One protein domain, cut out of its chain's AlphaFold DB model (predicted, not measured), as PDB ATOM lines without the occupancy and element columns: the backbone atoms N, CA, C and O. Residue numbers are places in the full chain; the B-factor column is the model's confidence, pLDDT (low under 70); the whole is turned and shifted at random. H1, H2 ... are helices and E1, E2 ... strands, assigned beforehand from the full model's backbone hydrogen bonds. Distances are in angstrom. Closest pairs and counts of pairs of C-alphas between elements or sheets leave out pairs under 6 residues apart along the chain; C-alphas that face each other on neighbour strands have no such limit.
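What this domain is: This is residues 4 to 88 and 128 to 186 of the 191 residues of an uncharacterized protein of Robinsoniella sp. RHS (UniProt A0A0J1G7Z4). A twisted three-stranded sheet, E1 to E3, forms a wall with H1 and H2 over one face as a second layer; beyond them H3 packs on H2, H6 on H1, and H4 on H3, while H5 is near H4. A long loop between E1 and E2 runs away from this body, and its residues 51 to 56 stick out. The printed part has 144 residues, six named helices and three strands, in the order H1 H2 E1 E2 E3 H3 H4 H5 H6, mixed in class; the sheet E1 - E2 - E3 is a meander, each strand the antiparallel neighbour of the one before. It is only just loose, close to compact, with a radius of gyration of the C-alphas of 17.9 A, and spans 63 by 37 by 26 A.

Where its parts are: H1, residues 4 to 14, begins at C-alpha 4 (14.718, 39.560, 29.286); H2, residues 16 to 27, is 16.1 A long. E1 is residues 39 to 42, E2 66 to 72, 19.1 A, and E3 75 to 81, 19.8 A. H3 is residues 143 to 152, H4 156 to 165, H5 167 to 170, and H6 175 to 185, ending at C-alpha 185 (10.128, 44.125, 20.465).

How they stand to each other: H1 touches H6, opposite ways at a steep tilt of 46 degrees, closest at C-alphas 5 and 184, 5.4 A. H2 is on the sheet, at a height of 9.4 A. N 40 and O 69, 2.9 A, join E1 and E2 within hydrogen-bond range; N 70 and O 77, 2.8 A, E2 and E3. H3, the hub, touches H6 at a shallow tilt of 29 degrees, C-alphas 146 and 181 closest at 6.0 A. In H1, H2, H3, H4 and H6 every O i to N i+4 pair is within range; H5 is too short for one.

The domain as a whole: C-alphas 54 and 165 are farthest apart, 63.4 A. Residues 89 to 127 are not printed, and C-alphas 88 and 128 are 11.0 A apart. The links H2 to E1 and E1 to E2 are long. Residues 43 to 63 and 72 to 76 have pLDDT under 70.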
ATOM      1  N   GLU A   4      15.169  40.543  30.279       83.06
ATOM      2  CA  GLU A   4      14.718  39.560  29.286       83.06
ATOM      3  C   GLU A   4      15.289  39.819  27.889       83.06
ATOM      4  O   GLU A   4      15.771  38.887  27.248       83.06
ATOM      5  N   LYS A   5      15.307  41.079  27.429       84.06
ATOM      6  CA  LYS A   5      15.903  41.449  26.134       84.06
ATOM      7  C   LYS A   5      17.401  41.157  26.098       84.06
ATOM      8  O   LYS A   5      17.909  40.693  25.080       84.06
ATOM      9  N   ASP A   6      18.088  41.392  27.215       82.06
ATOM     10  CA  ASP A   6      19.508  41.078  27.363       82.06
ATOM     11  C   ASP A   6      19.775  39.574  27.238       82.06
ATOM     12  O   ASP A   6      20.604  39.145  26.435       82.06
ATOM     13  N   ILE A   7      19.011  38.761  27.969       83.62
ATOM     14  CA  ILE A   7      19.118  37.299  27.923       83.62
ATOM     15  C   ILE A   7      18.788  36.770  26.522       83.62
ATOM     16  O   ILE A   7      19.535  35.949  25.991       83.62
ATOM     17  N   ALA A   8      17.714  37.256  25.893       87.38
ATOM     18  CA  ALA A   8      17.319  36.825  24.556       87.38
ATOM     19  C   ALA A   8      18.404  37.129  23.516       87.38
ATOM     20  O   ALA A   8      18.770  36.253  22.732       87.38
ATOM     21  N   ALA A   9      18.980  38.333  23.545       86.56
ATOM     22  CA  ALA A   9      20.069  38.695  22.648       86.56
ATOM     23  C   ALA A   9      21.332  37.855  22.891       86.56
ATOM     24  O   ALA A   9      21.967  37.418  21.929       86.56
ATOM     25  N   LYS A  10      21.669  37.575  24.157       86.62
ATOM     26  CA  LYS A  10      22.789  36.696  24.532       86.62
ATOM     27  C   LYS A  10      22.613  35.280  24.009       86.62
ATOM     28  O   LYS A  10      23.544  34.728  23.431       86.62
ATOM     29  N   ILE A  11      21.424  34.703  24.171       86.81
ATOM     30  CA  ILE A  11      21.104  33.368  23.653       86.81
ATOM     31  C   ILE A  11      21.182  33.368  22.124       86.81
ATOM     32  O   ILE A  11      21.808  32.486  21.536       86.81
ATOM     33  N   PHE A  12      20.592  34.376  21.477       90.44
ATOM     34  CA  PHE A  12      20.528  34.454  20.022       90.44
ATOM     35  C   PHE A  12      21.910  34.576  19.380       90.44
ATOM     36  O   PHE A  12      22.261  33.773  18.517       90.44
ATOM     37  N   LEU A  13      22.706  35.552  19.821       90.75
ATOM     38  CA  LEU A  13      24.060  35.799  19.321       90.75
ATOM     39  C   LEU A  13      25.084  34.805  19.897       90.75
ATOM     40  O   LEU A  13      26.213  34.715  19.415       90.75
ATOM     41  N   GLY A  14      24.706  34.038  20.922       87.38
ATOM     42  CA  GLY A  14      25.503  32.948  21.474       87.38
ATOM     43  C   GLY A  14      25.685  31.795  20.486       87.38
ATOM     44  O   GLY A  14      26.735  31.148  20.505       87.38
ATOM     45  N   LYS A  15      24.740  31.590  19.557       90.06
ATOM     46  CA  LYS A  15      24.852  30.605  18.467       90.06
ATOM     47  C   LYS A  15      26.041  30.962  17.541       90.06
ATOM     48  O   LYS A  15      26.150  32.118  17.120       90.06
ATOM     49  N   PRO A  16      27.009  30.054  17.285       91.19
ATOM     50  CA  PRO A  16      28.171  30.309  16.419       91.19
ATOM     51  C   PRO A  16      27.820  30.872  15.045       91.19
ATOM     52  O   PRO A  16      28.483  31.797  14.586       91.19
ATOM     53  N   GLU A  17      26.737  30.394  14.448       94.38
ATOM     54  CA  GLU A  17      26.266  30.778  13.120       94.38
ATOM     55  C   GLU A  17      25.843  32.248  13.099       94.38
ATOM     56  O   GLU A  17      26.314  33.016  12.265       94.38
ATOM     57  N   HIS A  18      25.029  32.672  14.070       94.19
ATOM     58  CA  HIS A  18      24.601  34.068  14.191       94.19
ATOM     59  C   HIS A  18      25.760  34.997  14.549       94.19
ATOM     60  O   HIS A  18      25.816  36.131  14.082       94.19
ATOM     61  N   PHE A  19      26.702  34.530  15.372       93.31
ATOM     62  CA  PHE A  19      27.872  35.322  15.739       93.31
ATOM     63  C   PHE A  19      28.812  35.543  14.549       93.31
ATOM     64  O   PHE A  19      29.271  36.661  14.325       93.31
ATOM     65  N   ALA A  20      29.090  34.490  13.777       94.44
ATOM     66  CA  ALA A  20      29.860  34.583  12.544       94.44
ATOM     67  C   ALA A  20      29.178  35.532  11.551       94.44
ATOM     68  O   ALA A  20      29.808  36.455  11.037       94.44
ATOM     69  N   ASP A  21      27.870  35.362  11.356       96.38
ATOM     70  CA  ASP A  21      27.078  36.169  10.434       96.38
ATOM     71  C   ASP A  21      27.011  37.650  10.839       96.38
ATOM     72  O   ASP A  21      27.118  38.534   9.989       96.38
ATOM     73  N   LEU A  22      26.936  37.940  12.142       95.25
ATOM     74  CA  LEU A  22      27.017  39.301  12.670       95.25
ATOM     75  C   LEU A  22      28.301  40.000  12.212       95.25
ATOM     76  O   LEU A  22      28.246  41.119  11.704       95.25
ATOM     77  N   TYR A  23      29.454  39.353  12.381       93.31
ATOM     78  CA  TYR A  23      30.740  39.936  12.004       93.31
ATOM     79  C   TYR A  23      30.944  39.974  10.491       93.31
ATOM     80  O   TYR A  23      31.393  40.996   9.971       93.31
ATOM     81  N   ASN A  24      30.576  38.912   9.777       95.06
ATOM     82  CA  ASN A  24      30.636  38.871   8.316       95.06
ATOM     83  C   ASN A  24      29.790  39.991   7.704       95.06
ATOM     84  O   ASN A  24      30.278  40.744   6.860       95.06
ATOM     85  N   GLY A  25      28.565  40.184   8.194       95.06
ATOM     86  CA  GLY A  25      27.682  41.243   7.726       95.06
ATOM     87  C   GLY A  25      28.140  42.647   8.123       95.06
ATOM     88  O   GLY A  25      28.179  43.539   7.276       95.06
ATOM     89  N   ALA A  26      28.519  42.856   9.388       93.06
ATOM     90  CA  ALA A  26      28.818  44.189   9.916       93.06
ATOM     91  C   ALA A  26      30.250  44.677   9.643       93.06
ATOM     92  O   ALA A  26      30.463  45.873   9.462       93.06
ATOM     93  N   CYS A  27      31.238  43.778   9.648       91.38
ATOM     94  CA  CYS A  27      32.658  44.130   9.540       91.38
ATOM     95  C   CYS A  27      33.272  43.774   8.181       91.38
ATOM     96  O   CYS A  27      34.278  44.378   7.807       91.38
ATOM     97  N   PHE A  28      32.686  42.816   7.454       93.31
ATOM     98  CA  PHE A  28      33.252  42.271   6.214       93.31
ATOM     99  C   PHE A  28      32.315  42.386   5.004       93.31
ATOM    100  O   PHE A  28      32.534  41.731   3.987       93.31
ATOM    101  N   ASN A  29      31.298  43.248   5.089       94.06
ATOM    102  CA  ASN A  29      30.356  43.563   4.009       94.06
ATOM    103  C   ASN A  29      29.688  42.317   3.392       94.06
ATOM    104  O   ASN A  29      29.490  42.237   2.181       94.06
ATOM    105  N   GLY A  30      29.382  41.319   4.224       93.69
ATOM    106  CA  GLY A  30      28.743  40.061   3.832       93.69
ATOM    107  C   GLY A  30      29.700  38.963   3.354       93.69
ATOM    108  O   GLY A  30      29.249  37.836   3.121       93.69
ATOM    109  N   ASN A  31      31.005  39.236   3.241       95.75
ATOM    110  CA  ASN A  31      31.997  38.209   2.920       95.75
ATOM    111  C   ASN A  31      32.122  37.209   4.076       95.75
ATOM    112  O   ASN A  31      32.279  37.604   5.231       95.75
ATOM    113  N   GLN A  32      32.071  35.914   3.758       94.12
ATOM    114  CA  GLN A  32      32.106  34.833   4.745       94.12
ATOM    115  C   GLN A  32      33.549  34.530   5.161       94.12
ATOM    116  O   GLN A  32      34.148  33.579   4.673       94.12
ATOM    117  N   ILE A  33      34.115  35.398   6.005       92.25
ATOM    118  CA  ILE A  33      35.494  35.280   6.509       92.25
ATOM    119  C   ILE A  33      35.531  34.477   7.807       92.25
ATOM    120  O   ILE A  33      36.445  33.691   8.029       92.25
ATOM    121  N   ILE A  34      34.551  34.691   8.682       91.25
ATOM    122  CA  ILE A  34      34.421  33.954   9.935       91.25
ATOM    123  C   ILE A  34      33.467  32.793   9.703       91.25
ATOM    124  O   ILE A  34      32.308  33.018   9.349       91.25
ATOM    125  N   HIS A  35      33.933  31.570   9.935       91.75
ATOM    126  CA  HIS A  35      33.099  30.378   9.874       91.75
ATOM    127  C   HIS A  35      32.698  29.928  11.278       91.75
ATOM    128  O   HIS A  35      33.455  30.051  12.240       91.75
ATOM    129  N   ALA A  36      31.469  29.426  11.405       90.62
ATOM    130  CA  ALA A  36      30.906  29.005  12.686       90.62
ATOM    131  C   ALA A  36      31.716  27.872  13.344       90.62
ATOM    132  O   ALA A  36      31.858  27.851  14.564       90.62
ATOM    133  N   GLU A  37      32.271  26.975  12.529       89.25
ATOM    134  CA  GLU A  37      33.110  25.845  12.950       89.25
ATOM    135  C   GLU A  37      34.433  26.264  13.606       89.25
ATOM    136  O   GLU A  37      34.942  25.544  14.466       89.25
ATOM    137  N   ASP A  38      34.935  27.459  13.290       87.31
ATOM    138  CA  ASP A  38      36.189  27.979  13.843       87.31
ATOM    139  C   ASP A  38      35.995  28.706  15.183       87.31
ATOM    140  O   ASP A  38      36.971  29.107  15.828       87.31
ATOM    141  N   LEU A  39      34.743  28.921  15.610       86.50
ATOM    142  CA  LEU A  39      34.408  29.717  16.787       86.50
ATOM    143  C   LEU A  39      34.352  28.873  18.061       86.50
ATOM    144  O   LEU A  39      33.436  28.083  18.283       86.50
ATOM    145  N   VAL A  40      35.269  29.164  18.981       83.56
ATOM    146  CA  VAL A  40      35.293  28.587  20.328       83.56
ATOM    147  C   VAL A  40      34.804  29.629  21.342       83.56
ATOM    148  O   VAL A  40      35.331  30.748  21.360       83.56
ATOM    149  N   PRO A  41      33.816  29.313  22.200       76.06
ATOM    150  CA  PRO A  41      33.375  30.234  23.241       76.06
ATOM    151  C   PRO A  41      34.501  30.500  24.248       76.06
ATOM    152  O   PRO A  41      35.248  29.595  24.621       76.06
ATOM    153  N   LEU A  42      34.612  31.749  24.698       71.44
ATOM    154  CA  LEU A  42      35.465  32.146  25.817       71.44
ATOM    155  C   LEU A  42      34.591  32.615  26.981       71.44
ATOM    156  O   LEU A  42      33.483  33.107  26.764       71.44
ATOM    157  N   ASP A  43      35.098  32.477  28.207       66.00
ATOM    158  CA  ASP A  43      34.405  32.997  29.385       66.00
ATOM    159  C   ASP A  43      34.218  34.519  29.257       66.00
ATOM    160  O   ASP A  43      35.153  35.266  28.953       66.00
ATOM    161  N   SER A  44      32.974  34.961  29.439       59.34
ATOM    162  CA  SER A  44      32.552  36.360  29.378       59.34
ATOM    163  C   SER A  44      32.992  37.151  30.607       59.34
ATOM    164  O   SER A  44      33.122  38.378  30.525       59.34
ATOM    165  N   ALA A  45      33.234  36.460  31.728       51.00
ATOM    166  CA  ALA A  45      33.745  37.037  32.957       51.00
ATOM    167  C   ALA A  45      35.277  37.098  32.911       51.00
ATOM    168  O   ALA A  45      35.975  36.103  33.089       51.00
ATOM    169  N   GLN A  46      35.818  38.299  32.717       52.94
ATOM    170  CA  GLN A  46      37.226  38.552  33.003       52.94
ATOM    171  C   GLN A  46      37.346  38.988  34.464       52.94
ATOM    172  O   GLN A  46      36.935  40.092  34.836       52.94
ATOM    173  N   GLU A  47      37.890  38.101  35.295       45.31
ATOM    174  CA  GLU A  47      38.280  38.410  36.669       45.31
ATOM    175  C   GLU A  47      39.761  38.792  36.716       45.31
ATOM    176  O   GLU A  47      40.619  38.103  36.166       45.31
ATOM    177  N   TYR A  48      40.059  39.907  37.381       45.66
ATOM    178  CA  TYR A  48      41.422  40.376  37.591       45.66
ATOM    179  C   TYR A  48      41.736  40.480  39.086       45.66
ATOM    180  O   TYR A  48      40.934  40.992  39.875       45.66
ATOM    181  N   LEU A  49      42.930  40.016  39.458       41.38
ATOM    182  CA  LEU A  49      43.551  40.266  40.754       41.38
ATOM    183  C   LEU A  49      44.598  41.373  40.573       41.38
ATOM    184  O   LEU A  49      45.611  41.124  39.917       41.38
ATOM    185  N   PRO A  50      44.399  42.568  41.159       40.59
ATOM    186  CA  PRO A  50      45.440  43.585  41.190       40.59
ATOM    187  C   PRO A  50      46.684  43.037  41.879       40.59
ATOM    188  O   PRO A  50      46.589  42.373  42.917       40.59
ATOM    189  N   GLY A  51      47.849  43.321  41.292       42.72
ATOM    190  CA  GLY A  51      49.145  43.025  41.892       42.72
ATOM    191  C   GLY A  51      49.218  43.499  43.347       42.72
ATOM    192  O   GLY A  51      48.583  44.481  43.729       42.72
ATOM    193  N   LYS A  52      49.972  42.754  44.163       42.19
ATOM    194  CA  LYS A  52      50.111  42.916  45.619       42.19
ATOM    195  C   LYS A  52      50.483  44.352  46.027       42.19
ATOM    196  O   LYS A  52      51.655  44.657  46.202       42.19
ATOM    197  N   THR A  53      49.490  45.193  46.276       41.34
ATOM    198  CA  THR A  53      49.618  46.345  47.172       41.34
ATOM    199  C   THR A  53      48.356  46.437  48.014       41.34
ATOM    200  O   THR A  53      47.255  46.646  47.502       41.34
ATOM    201  N   ASP A  54      48.533  46.202  49.310       47.41
ATOM    202  CA  ASP A  54      47.512  46.247  50.346       47.41
ATOM    203  C   ASP A  54      46.909  47.653  50.475       47.41
ATOM    204  O   ASP A  54      47.437  48.496  51.189       47.41
ATOM    205  N   ALA A  55      45.806  47.907  49.770       42.00
ATOM    206  CA  ALA A  55      44.669  48.719  50.214       42.00
ATOM    207  C   ALA A  55      43.644  48.818  49.071       42.00
ATOM    208  O   ALA A  55      43.959  49.283  47.982       42.00
ATOM    209  N   ALA A  56      42.405  48.399  49.345       41.66
ATOM    210  CA  ALA A  56      41.252  48.376  48.435       41.66
ATOM    211  C   ALA A  56      41.306  47.334  47.294       41.66
ATOM    212  O   ALA A  56      41.373  47.651  46.108       41.66
ATOM    213  N   LYS A  57      41.134  46.057  47.667       43.88
ATOM    214  CA  LYS A  57      40.666  44.994  46.763       43.88
ATOM    215  C   LYS A  57      39.289  45.365  46.192       43.88
ATOM    216  O   LYS A  57      38.263  45.071  46.800       43.88
ATOM    217  N   ARG A  58      39.249  45.986  45.019       40.34
ATOM    218  CA  ARG A  58      38.091  45.905  44.124       40.34
ATOM    219  C   ARG A  58      38.525  45.094  42.918       40.34
ATOM    220  O   ARG A  58      39.196  45.612  42.035       40.34
ATOM    221  N   SER A  59      38.166  43.813  42.909       43.41
ATOM    222  CA  SER A  59      38.121  43.048  41.670       43.41
ATOM    223  C   SER A  59      37.165  43.785  40.735       43.41
ATOM    224  O   SER A  59      35.961  43.873  40.980       43.41
ATOM    225  N   VAL A  60      37.708  44.407  39.692       50.84
ATOM    226  CA  VAL A  60      36.882  44.951  38.620       50.84
ATOM    227  C   VAL A  60      36.506  43.755  37.760       50.84
ATOM    228  O   VAL A  60      37.283  43.308  36.924       50.84
ATOM    229  N   ARG A  61      35.336  43.175  38.036       47.50
ATOM    230  CA  ARG A  61      34.782  42.099  37.218       47.50
ATOM    231  C   ARG A  61      34.168  42.719  35.972       47.50
ATOM    232  O   ARG A  61      33.230  43.511  36.073       47.50
ATOM    233  N   ARG A  62      34.699  42.362  34.807       61.47
ATOM    234  CA  ARG A  62      34.102  42.723  33.523       61.47
ATOM    235  C   ARG A  62      33.312  41.535  33.009       61.47
ATOM    236  O   ARG A  62      33.877  40.460  32.849       61.47
ATOM    237  N   ASN A  63      32.047  41.766  32.697       59.19
ATOM    238  CA  ASN A  63      31.219  40.808  31.984       59.19
ATOM    239  C   ASN A  63      30.969  41.399  30.594       59.19
ATOM    240  O   ASN A  63      30.149  42.305  30.487       59.19
ATOM    241  N   ARG A  64      31.715  40.967  29.565       70.00
ATOM    242  CA  ARG A  64      31.304  41.253  28.175       70.00
ATOM    243  C   ARG A  64      30.114  40.356  27.854       70.00
ATOM    244  O   ARG A  64      30.095  39.223  28.328       70.00
ATOM    245  N   ASP A  65      29.164  40.794  27.038       70.25
ATOM    246  CA  ASP A  65      27.976  39.963  26.801       70.25
ATOM    247  C   ASP A  65      28.308  38.636  26.109       70.25
ATOM    248  O   ASP A  65      27.815  37.588  26.526       70.25
ATOM    249  N   ILE A  66      29.164  38.662  25.079       76.56
ATOM    250  CA  ILE A  66      29.624  37.462  24.367       76.56
ATOM    251  C   ILE A  66      31.088  37.628  23.960       76.56
ATOM    252  O   ILE A  66      31.454  38.654  23.383       76.56
ATOM    253  N   ILE A  67      31.915  36.603  24.193       79.12
ATOM    254  CA  ILE A  67      33.300  36.526  23.705       79.12
ATOM    255  C   ILE A  67      33.522  35.185  23.003       79.12
ATOM    256  O   ILE A  67      33.167  34.130  23.530       79.12
ATOM    257  N   LYS A  68      34.140  35.216  21.820       78.69
ATOM    258  CA  LYS A  68      34.571  34.020  21.091       78.69
ATOM    259  C   LYS A  68      35.990  34.182  20.568       78.69
ATOM    260  O   LYS A  68      36.418  35.283  20.226       78.69
ATOM    261  N   LYS A  69      36.713  33.069  20.496       81.44
ATOM    262  CA  LYS A  69      38.005  32.953  19.822       81.44
ATOM    263  C   LYS A  69      37.785  32.254  18.485       81.44
ATOM    264  O   LYS A  69      37.264  31.144  18.488       81.44
ATOM    265  N   ALA A  70      38.197  32.876  17.388       73.62
ATOM    266  CA  ALA A  70      38.302  32.224  16.087       73.62
ATOM    267  C   ALA A  70      39.762  31.830  15.832       73.62
ATOM    268  O   ALA A  70      40.663  32.639  16.076       73.62
ATOM    269  N   ALA A  71      40.002  30.604  15.369       72.31
ATOM    270  CA  ALA A  71      41.313  30.169  14.891       72.31
ATOM    271  C   ALA A  71      41.332  30.245  13.360       72.31
ATOM    272  O   ALA A  71      40.659  29.471  12.696       72.31
ATOM    273  N   LEU A  72      42.090  31.187  12.801       68.12
ATOM    274  CA  LEU A  72      42.214  31.393  11.356       68.12
ATOM    275  C   LEU A  72      43.589  30.880  10.911       68.12
ATOM    276  O   LEU A  72      44.495  31.646  10.585       68.12
ATOM    277  N   GLY A  73      43.777  29.561  10.975       68.12
ATOM    278  CA  GLY A  73      45.088  28.936  10.784       68.12
ATOM    279  C   GLY A  73      46.004  29.130  12.000       68.12
ATOM    280  O   GLY A  73      45.710  28.609  13.074       68.12
ATOM    281  N   ALA A  74      47.127  29.838  11.827       54.25
ATOM    282  CA  ALA A  74      48.094  30.116  12.902       54.25
ATOM    283  C   ALA A  74      47.766  31.385  13.717       54.25
ATOM    284  O   ALA A  74      48.314  31.569  14.805       54.25
ATOM    285  N   ASP A  75      46.864  32.229  13.210       54.06
ATOM    286  CA  ASP A  75      46.450  33.473  13.853       54.06
ATOM    287  C   ASP A  75      45.138  33.283  14.624       54.06
ATOM    288  O   ASP A  75      44.212  32.597  14.180       54.06
ATOM    289  N   PHE A  76      45.040  33.916  15.795       65.38
ATOM    290  CA  PHE A  76      43.841  33.871  16.632       65.38
ATOM    291  C   PHE A  76      43.172  35.240  16.692       65.38
ATOM    292  O   PHE A  76      43.820  36.252  16.959       65.38
ATOM    293  N   LEU A  77      41.851  35.259  16.519       73.06
ATOM    294  CA  LEU A  77      41.034  36.462  16.628       73.06
ATOM    295  C   LEU A  77      40.121  36.353  17.851       73.06
ATOM    296  O   LEU A  77      39.302  35.440  17.943       73.06
ATOM    297  N   ILE A  78      40.251  37.286  18.796       76.06
ATOM    298  CA  ILE A  78      39.314  37.414  19.918       76.06
ATOM    299  C   ILE A  78      38.245  38.427  19.529       76.06
ATOM    300  O   ILE A  78      38.519  39.612  19.338       76.06
ATOM    301  N   LEU A  79      37.016  37.945  19.446       75.12
ATOM    302  CA  LEU A  79      35.839  38.695  19.046       75.12
ATOM    303  C   LEU A  79      34.956  38.865  20.265       75.12
ATOM    304  O   LEU A  79      34.636  37.883  20.935       75.12
ATOM    305  N   ALA A  80      34.528  40.089  20.547       79.06
ATOM    306  CA  ALA A  80      33.545  40.299  21.593       79.06
ATOM    307  C   ALA A  80      32.434  41.228  21.156       79.06
ATOM    308  O   ALA A  80      32.662  42.210  20.454       79.06
ATOM    309  N   CYS A  81      31.237  40.903  21.610       81.62
ATOM    310  CA  CYS A  81      30.039  41.676  21.384       81.62
ATOM    311  C   CYS A  81      29.547  42.209  22.728       81.62
ATOM    312  O   CYS A  81      29.477  41.460  23.701       81.62
ATOM    313  N   GLU A  82      29.208  43.492  22.745       84.25
ATOM    314  CA  GLU A  82      28.510  44.152  23.843       84.25
ATOM    315  C   GLU A  82      27.193  44.668  23.270       84.25
ATOM    316  O   GLU A  82      27.199  45.487  22.346       84.25
ATOM    317  N   ASN A  83      26.072  44.164  23.769       81.94
ATOM    318  CA  ASN A  83      24.750  44.505  23.281       81.94
ATOM    319  C   ASN A  83      24.117  45.594  24.150       81.94
ATOM    320  O   ASN A  83      24.208  45.578  25.374       81.94
ATOM    321  N   GLN A  84      23.463  46.567  23.522       80.94
ATOM    322  CA  GLN A  84      22.864  47.706  24.213       80.94
ATOM    323  C   GLN A  84      21.514  48.051  23.584       80.94
ATOM    324  O   GLN A  84      21.323  47.925  22.381       80.94
ATOM    325  N   GLU A  85      20.575  48.526  24.404       77.62
ATOM    326  CA  GLU A  85      19.229  48.906  23.937       77.62
ATOM    327  C   GLU A  85      19.223  50.213  23.133       77.62
ATOM    328  O   GLU A  85      18.428  50.386  22.213       77.62
ATOM    329  N   HIS A  86      20.135  51.126  23.462       77.75
ATOM    330  CA  HIS A  86      20.324  52.379  22.746       77.75
ATOM    331  C   HIS A  86      21.791  52.539  22.357       77.75
ATOM    332  O   HIS A  86      22.696  52.045  23.035       77.75
ATOM    333  N   VAL A  87      22.044  53.276  21.276       77.38
ATOM    334  CA  VAL A  87      23.408  53.610  20.863       77.38
ATOM    335  C   VAL A  87      23.982  54.637  21.841       77.38
ATOM    336  O   VAL A  87      23.702  55.830  21.760       77.38
ATOM    337  N   HIS A  88      24.810  54.172  22.775       78.38
ATOM    338  CA  HIS A  88      25.546  55.019  23.710       78.38
ATOM    339  C   HIS A  88      27.022  55.078  23.313       78.38
ATOM    340  O   HIS A  88      27.816  54.242  23.736       78.38
ATOM    341  N   LEU A 128      27.647  49.101  15.609       89.88
ATOM    342  CA  LEU A 128      26.535  48.708  14.754       89.88
ATOM    343  C   LEU A 128      25.231  49.280  15.314       89.88
ATOM    344  O   LEU A 128      24.802  48.904  16.401       89.88
ATOM    345  N   ASP A 129      24.595  50.166  14.552       91.25
ATOM    346  CA  ASP A 129      23.231  50.629  14.816       91.25
ATOM    347  C   ASP A 129      22.264  49.900  13.880       91.25
ATOM    348  O   ASP A 129      22.177  50.215  12.689       91.25
ATOM    349  N   VAL A 130      21.530  48.927  14.427       90.88
ATOM    350  CA  VAL A 130      20.603  48.075  13.666       90.88
ATOM    351  C   VAL A 130      19.524  48.898  12.956       90.88
ATOM    352  O   VAL A 130      19.168  48.596  11.815       90.88
ATOM    353  N   LYS A 131      19.065  50.001  13.563       90.75
ATOM    354  CA  LYS A 131      18.041  50.877  12.973       90.75
ATOM    355  C   LYS A 131      18.532  51.619  11.732       90.75
ATOM    356  O   LYS A 131      17.728  52.034  10.900       90.75
ATOM    357  N   ARG A 132      19.849  51.750  11.564       91.56
ATOM    358  CA  ARG A 132      20.479  52.472  10.448       91.56
ATOM    359  C   ARG A 132      21.235  51.556   9.484       91.56
ATOM    360  O   ARG A 132      21.924  52.058   8.600       91.56
ATOM    361  N   ILE A 133      21.085  50.231   9.597       92.31
ATOM    362  CA  ILE A 133      21.702  49.275   8.665       92.31
ATOM    363  C   ILE A 133      21.190  49.520   7.243       92.31
ATOM    364  O   ILE A 133      19.987  49.447   6.983       92.31
ATOM    365  N   ALA A 134      22.109  49.765   6.308       89.50
ATOM    366  CA  ALA A 134      21.790  49.910   4.889       89.50
ATOM    367  C   ALA A 134      21.541  48.546   4.221       89.50
ATOM    368  O   ALA A 134      20.489  48.349   3.615       89.50
ATOM    369  N   HIS A 135      22.471  47.604   4.406       94.06
ATOM    370  CA  HIS A 135      22.527  46.330   3.687       94.06
ATOM    371  C   HIS A 135      22.143  45.149   4.584       94.06
ATOM    372  O   HIS A 135      22.999  44.436   5.110       94.06
ATOM    373  N   LEU A 136      20.840  44.927   4.774       94.44
ATOM    374  CA  LEU A 136      20.352  43.733   5.485       94.44
ATOM    375  C   LEU A 136      20.736  42.444   4.741       94.44
ATOM    376  O   LEU A 136      20.895  41.386   5.339       94.44
ATOM    377  N   GLU A 137      20.922  42.522   3.426       94.62
ATOM    378  CA  GLU A 137      21.297  41.408   2.568       94.62
ATOM    379  C   GLU A 137      22.671  40.798   2.868       94.62
ATOM    380  O   GLU A 137      22.942  39.692   2.398       94.62
ATOM    381  N   TYR A 138      23.505  41.464   3.667       96.75
ATOM    382  CA  TYR A 138      24.812  40.951   4.072       96.75
ATOM    383  C   TYR A 138      24.738  39.845   5.131       96.75
ATOM    384  O   TYR A 138      25.669  39.052   5.223       96.75
ATOM    385  N   PHE A 139      23.640  39.753   5.886       96.56
ATOM    386  CA  PHE A 139      23.461  38.762   6.955       96.56
ATOM    387  C   PHE A 139      22.776  37.513   6.403       96.56
ATOM    388  O   PHE A 139      21.665  37.609   5.901       96.56
ATOM    389  N   GLN A 140      23.404  36.349   6.382       94.75
ATOM    390  CA  GLN A 140      22.912  35.146   5.702       94.75
ATOM    391  C   GLN A 140      22.009  34.246   6.558       94.75
ATOM    392  O   GLN A 140      21.319  33.394   6.002       94.75
ATOM    393  N   THR A 141      21.973  34.452   7.871       94.88
ATOM    394  CA  THR A 141      21.157  33.689   8.829       94.88
ATOM    395  C   THR A 141      19.853  34.412   9.175       94.88
ATOM    396  O   THR A 141      19.606  35.522   8.695       94.88
ATOM    397  N   ASP A 142      19.059  33.819  10.076       94.44
ATOM    398  CA  ASP A 142      17.853  34.432  10.645       94.44
ATOM    399  C   ASP A 142      18.124  35.784  11.349       94.44
ATOM    400  O   ASP A 142      17.202  36.550  11.646       94.44
ATOM    401  N   LEU A 143      19.398  36.113  11.611       94.62
ATOM    402  CA  LEU A 143      19.829  37.430  12.079       94.62
ATOM    403  C   LEU A 143      19.348  38.551  11.148       94.62
ATOM    404  O   LEU A 143      19.015  39.636  11.629       94.62
ATOM    405  N   ARG A 144      19.246  38.294   9.833       95.88
ATOM    406  CA  ARG A 144      18.706  39.261   8.867       95.88
ATOM    407  C   ARG A 144      17.275  39.649   9.208       95.88
ATOM    408  O   ARG A 144      16.938  40.828   9.167       95.88
ATOM    409  N   GLU A 145      16.435  38.672   9.511       95.25
ATOM    410  CA  GLU A 145      15.020  38.857   9.814       95.25
ATOM    411  C   GLU A 145      14.848  39.561  11.153       95.25
ATOM    412  O   GLU A 145      14.041  40.489  11.245       95.25
ATOM    413  N   VAL A 146      15.647  39.185  12.156       94.00
ATOM    414  CA  VAL A 146      15.686  39.864  13.457       94.00
ATOM    415  C   VAL A 146      16.081  41.332  13.281       94.00
ATOM    416  O   VAL A 146      15.372  42.223  13.751       94.00
ATOM    417  N   PHE A 147      17.156  41.617  12.542       95.50
ATOM    418  CA  PHE A 147      17.581  42.989  12.245       95.50
ATOM    419  C   PHE A 147      16.566  43.751  11.401       95.50
ATOM    420  O   PHE A 147      16.354  44.939  11.638       95.50
ATOM    421  N   GLY A 148      15.900  43.080  10.463       94.50
ATOM    422  CA  GLY A 148      14.803  43.644   9.685       94.50
ATOM    423  C   GLY A 148      13.670  44.137  10.581       94.50
ATOM    424  O   GLY A 148      13.234  45.277  10.439       94.50
ATOM    425  N   ILE A 149      13.248  43.328  11.555       93.81
ATOM    426  CA  ILE A 149      12.208  43.724  12.511       93.81
ATOM    427  C   ILE A 149      12.678  44.872  13.406       93.81
ATOM    428  O   ILE A 149      11.990  45.887  13.491       93.81
ATOM    429  N   ILE A 150      13.864  44.765  14.017       91.69
ATOM    430  CA  ILE A 150      14.410  45.816  14.895       91.69
ATOM    431  C   ILE A 150      14.533  47.148  14.145       91.69
ATOM    432  O   ILE A 150      14.228  48.205  14.701       91.69
ATOM    433  N   LYS A 151      14.946  47.108  12.872       94.06
ATOM    434  CA  LYS A 151      15.110  48.298  12.037       94.06
ATOM    435  C   LYS A 151      13.814  49.090  11.874       94.06
ATOM    436  O   LYS A 151      13.859  50.316  11.898       94.06
ATOM    437  N   TYR A 152      12.683  48.405  11.725       94.25
ATOM    438  CA  TYR A 152      11.375  49.034  11.515       94.25
ATOM    439  C   TYR A 152      10.481  49.021  12.763       94.25
ATOM    440  O   TYR A 152       9.308  49.367  12.661       94.25
ATOM    441  N   ALA A 153      11.011  48.657  13.936       89.75
ATOM    442  CA  ALA A 153      10.227  48.454  15.157       89.75
ATOM    443  C   ALA A 153       9.402  49.684  15.590       89.75
ATOM    444  O   ALA A 153       8.336  49.529  16.183       89.75
ATOM    445  N   ASP A 154       9.860  50.897  15.263       88.94
ATOM    446  CA  ASP A 154       9.177  52.143  15.637       88.94
ATOM    447  C   ASP A 154       7.985  52.485  14.713       88.94
ATOM    448  O   ASP A 154       7.144  53.310  15.072       88.94
ATOM    449  N   ASP A 155       7.881  51.862  13.530       92.88
ATOM    450  CA  ASP A 155       6.829  52.116  12.538       92.88
ATOM    451  C   ASP A 155       6.134  50.806  12.137       92.88
ATOM    452  O   ASP A 155       6.597  50.034  11.291       92.88
ATOM    453  N   LYS A 156       4.947  50.583  12.716       89.31
ATOM    454  CA  LYS A 156       4.131  49.385  12.468       89.31
ATOM    455  C   LYS A 156       3.776  49.192  10.991       89.31
ATOM    456  O   LYS A 156       3.638  48.048  10.555       89.31
ATOM    457  N   CYS A 157       3.595  50.267  10.223       93.25
ATOM    458  CA  CYS A 157       3.260  50.178   8.804       93.25
ATOM    459  C   CYS A 157       4.472  49.710   7.995       93.25
ATOM    460  O   CYS A 157       4.349  48.771   7.206       93.25
ATOM    461  N   GLN A 158       5.647  50.300   8.234       94.00
ATOM    462  CA  GLN A 158       6.890  49.875   7.583       94.00
ATOM    463  C   GLN A 158       7.287  48.454   7.973       94.00
ATOM    464  O   GLN A 158       7.672  47.673   7.105       94.00
ATOM    465  N   MET A 159       7.127  48.084   9.244       93.12
ATOM    466  CA  MET A 159       7.401  46.729   9.714       93.12
ATOM    467  C   MET A 159       6.507  45.703   9.010       93.12
ATOM    468  O   MET A 159       7.014  44.727   8.460       93.12
ATOM    469  N   LYS A 160       5.190  45.945   8.935       92.75
ATOM    470  CA  LYS A 160       4.261  45.069   8.199       92.75
ATOM    471  C   LYS A 160       4.626  44.957   6.721       92.75
ATOM    472  O   LYS A 160       4.661  43.852   6.187       92.75
ATOM    473  N   ALA A 161       4.935  46.079   6.070       95.69
ATOM    474  CA  ALA A 161       5.356  46.086   4.672       95.69
ATOM    475  C   ALA A 161       6.660  45.298   4.458       95.69
ATOM    476  O   ALA A 161       6.789  44.565   3.477       95.69
ATOM    477  N   HIS A 162       7.615  45.407   5.387       94.88
ATOM    478  CA  HIS A 162       8.862  44.650   5.354       94.88
ATOM    479  C   HIS A 162       8.628  43.142   5.506       94.88
ATOM    480  O   HIS A 162       9.196  42.365   4.736       94.88
ATOM    481  N   VAL A 163       7.784  42.733   6.457       94.12
ATOM    482  CA  VAL A 163       7.435  41.321   6.676       94.12
ATOM    483  C   VAL A 163       6.730  40.743   5.456       94.12
ATOM    484  O   VAL A 163       7.133  39.686   4.980       94.12
ATOM    485  N   GLU A 164       5.746  41.450   4.891       95.25
ATOM    486  CA  GLU A 164       5.014  40.968   3.713       95.25
ATOM    487  C   GLU A 164       5.936  40.829   2.496       95.25
ATOM    488  O   GLU A 164       5.950  39.793   1.831       95.25
ATOM    489  N   LYS A 165       6.801  41.822   2.254       96.00
ATOM    490  CA  LYS A 165       7.799  41.765   1.177       96.00
ATOM    491  C   LYS A 165       8.725  40.549   1.302       96.00
ATOM    492  O   LYS A 165       9.179  40.020   0.290       96.00
ATOM    493  N   ASN A 166       9.008  40.104   2.524       95.25
ATOM    494  CA  ASN A 166       9.924  39.002   2.814       95.25
ATOM    495  C   ASN A 166       9.202  37.756   3.358       95.25
ATOM    496  O   ASN A 166       9.830  36.912   4.000       95.25
ATOM    497  N   ARG A 167       7.901  37.606   3.084       93.44
ATOM    498  CA  ARG A 167       7.025  36.602   3.711       93.44
ATOM    499  C   ARG A 167       7.559  35.172   3.643       93.44
ATOM    500  O   ARG A 167       7.459  34.447   4.625       93.44
ATOM    501  N   ILE A 168       8.164  34.780   2.518       94.12
ATOM    502  CA  ILE A 168       8.737  33.433   2.317       94.12
ATOM    503  C   ILE A 168       9.872  33.141   3.308       94.12
ATOM    504  O   ILE A 168      10.064  31.996   3.716       94.12
ATOM    505  N   ARG A 169      10.655  34.161   3.674       92.44
ATOM    506  CA  ARG A 169      11.759  34.025   4.628       92.44
ATOM    507  C   ARG A 169      11.218  33.963   6.050       92.44
ATOM    508  O   ARG A 169      11.510  33.010   6.762       92.44
ATOM    509  N   TYR A 170      10.322  34.886   6.399       93.50
ATOM    510  CA  TYR A 170       9.654  34.893   7.703       93.50
ATOM    511  C   TYR A 170       8.863  33.603   7.977       93.50
ATOM    512  O   TYR A 170       8.871  33.116   9.102       93.50
ATOM    513  N   SER A 171       8.245  32.987   6.961       92.12
ATOM    514  CA  SER A 171       7.515  31.720   7.124       92.12
ATOM    515  C   SER A 171       8.402  30.508   7.423       92.12
ATOM    516  O   SER A 171       7.879  29.454   7.768       92.12
ATOM    517  N   LYS A 172       9.720  30.624   7.230       93.94
ATOM    518  CA  LYS A 172      10.693  29.551   7.483       93.94
ATOM    519  C   LYS A 172      11.406  29.700   8.825       93.94
ATOM    520  O   LYS A 172      12.179  28.812   9.174       93.94
ATOM    521  N   LEU A 173      11.166  30.796   9.547       92.94
ATOM    522  CA  LEU A 173      11.800  31.031  10.836       92.94
ATOM    523  C   LEU A 173      11.402  29.949  11.832       92.94
ATOM    524  O   LEU A 173      10.232  29.574  11.948       92.94
ATOM    525  N   LEU A 174      12.393  29.480  12.582       92.31
ATOM    526  CA  LEU A 174      12.154  28.589  13.703       92.31
ATOM    527  C   LEU A 174      11.362  29.323  14.786       92.31
ATOM    528  O   LEU A 174      11.519  30.529  14.993       92.31
ATOM    529  N   ARG A 175      10.546  28.566  15.524       89.50
ATOM    530  CA  ARG A 175       9.745  29.091  16.638       89.50
ATOM    531  C   ARG A 175      10.599  29.865  17.647       89.50
ATOM    532  O   ARG A 175      10.207  30.951  18.053       89.50
ATOM    533  N   GLU A 176      11.783  29.349  17.975       89.19
ATOM    534  CA  GLU A 176      12.741  30.016  18.867       89.19
ATOM    535  C   GLU A 176      13.119  31.421  18.372       89.19
ATOM    536  O   GLU A 176      13.179  32.367  19.153       89.19
ATOM    537  N   THR A 177      13.355  31.580  17.066       91.12
ATOM    538  CA  THR A 177      13.713  32.881  16.490       91.12
ATOM    539  C   THR A 177      12.537  33.855  16.548       91.12
ATOM    540  O   THR A 177      12.721  35.034  16.840       91.12
ATOM    541  N   ILE A 178      11.318  33.363  16.322       90.44
ATOM    542  CA  ILE A 178      10.091  34.161  16.439       90.44
ATOM    543  C   ILE A 178       9.899  34.651  17.883       90.44
ATOM    544  O   ILE A 178       9.619  35.827  18.097       90.44
ATOM    545  N   GLU A 179      10.102  33.781  18.874       89.81
ATOM    546  CA  GLU A 179      10.028  34.142  20.297       89.81
ATOM    547  C   GLU A 179      11.056  35.226  20.655       89.81
ATOM    548  O   GLU A 179      10.720  36.205  21.322       89.81
ATOM    549  N   ILE A 180      12.282  35.119  20.137       89.25
ATOM    550  CA  ILE A 180      13.324  36.142  20.316       89.25
ATOM    551  C   ILE A 180      12.899  37.479  19.700       89.25
ATOM    552  O   ILE A 180      13.086  38.519  20.328       89.25
ATOM    553  N   ILE A 181      12.291  37.475  18.509       90.06
ATOM    554  CA  ILE A 181      11.770  38.696  17.879       90.06
ATOM    555  C   ILE A 181      10.745  39.387  18.791       90.06
ATOM    556  O   ILE A 181      10.863  40.592  19.019       90.06
ATOM    557  N   PHE A 182       9.780  38.646  19.341       89.06
ATOM    558  CA  PHE A 182       8.762  39.210  20.235       89.06
ATOM    559  C   PHE A 182       9.367  39.805  21.511       89.06
ATOM    560  O   PHE A 182       9.080  40.957  21.849       89.06
ATOM    561  N   ILE A 183      10.286  39.078  22.155       88.19
ATOM    562  CA  ILE A 183      10.981  39.556  23.359       88.19
ATOM    563  C   ILE A 183      11.748  40.852  23.060       88.19
ATOM    564  O   ILE A 183      11.666  41.816  23.824       88.19
ATOM    565  N   LEU A 184      12.463  40.919  21.932       84.56
ATOM    566  CA  LEU A 184      13.230  42.108  21.540       84.56
ATOM    567  C   LEU A 184      12.330  43.318  21.248       84.56
ATOM    568  O   LEU A 184      12.674  44.442  21.633       84.56
ATOM    569  N   LEU A 185      11.155  43.096  20.651       84.75
ATOM    570  CA  LEU A 185      10.128  44.125  20.465       84.75
ATOM    571  C   LEU A 185       9.501  44.587  21.790       84.75
ATOM    572  O   LEU A 185       9.016  45.714  21.874       84.75
ATOM    573  N   GLY A 186       9.581  43.778  22.847       78.88
ATOM    574  CA  GLY A 186       8.900  44.041  24.114       78.88
ATOM    575  C   GLY A 186       7.394  43.793  24.033       78.88
ATOM    576  O   GLY A 186       6.643  44.402  24.790       78.88
TER     577      GLY A 186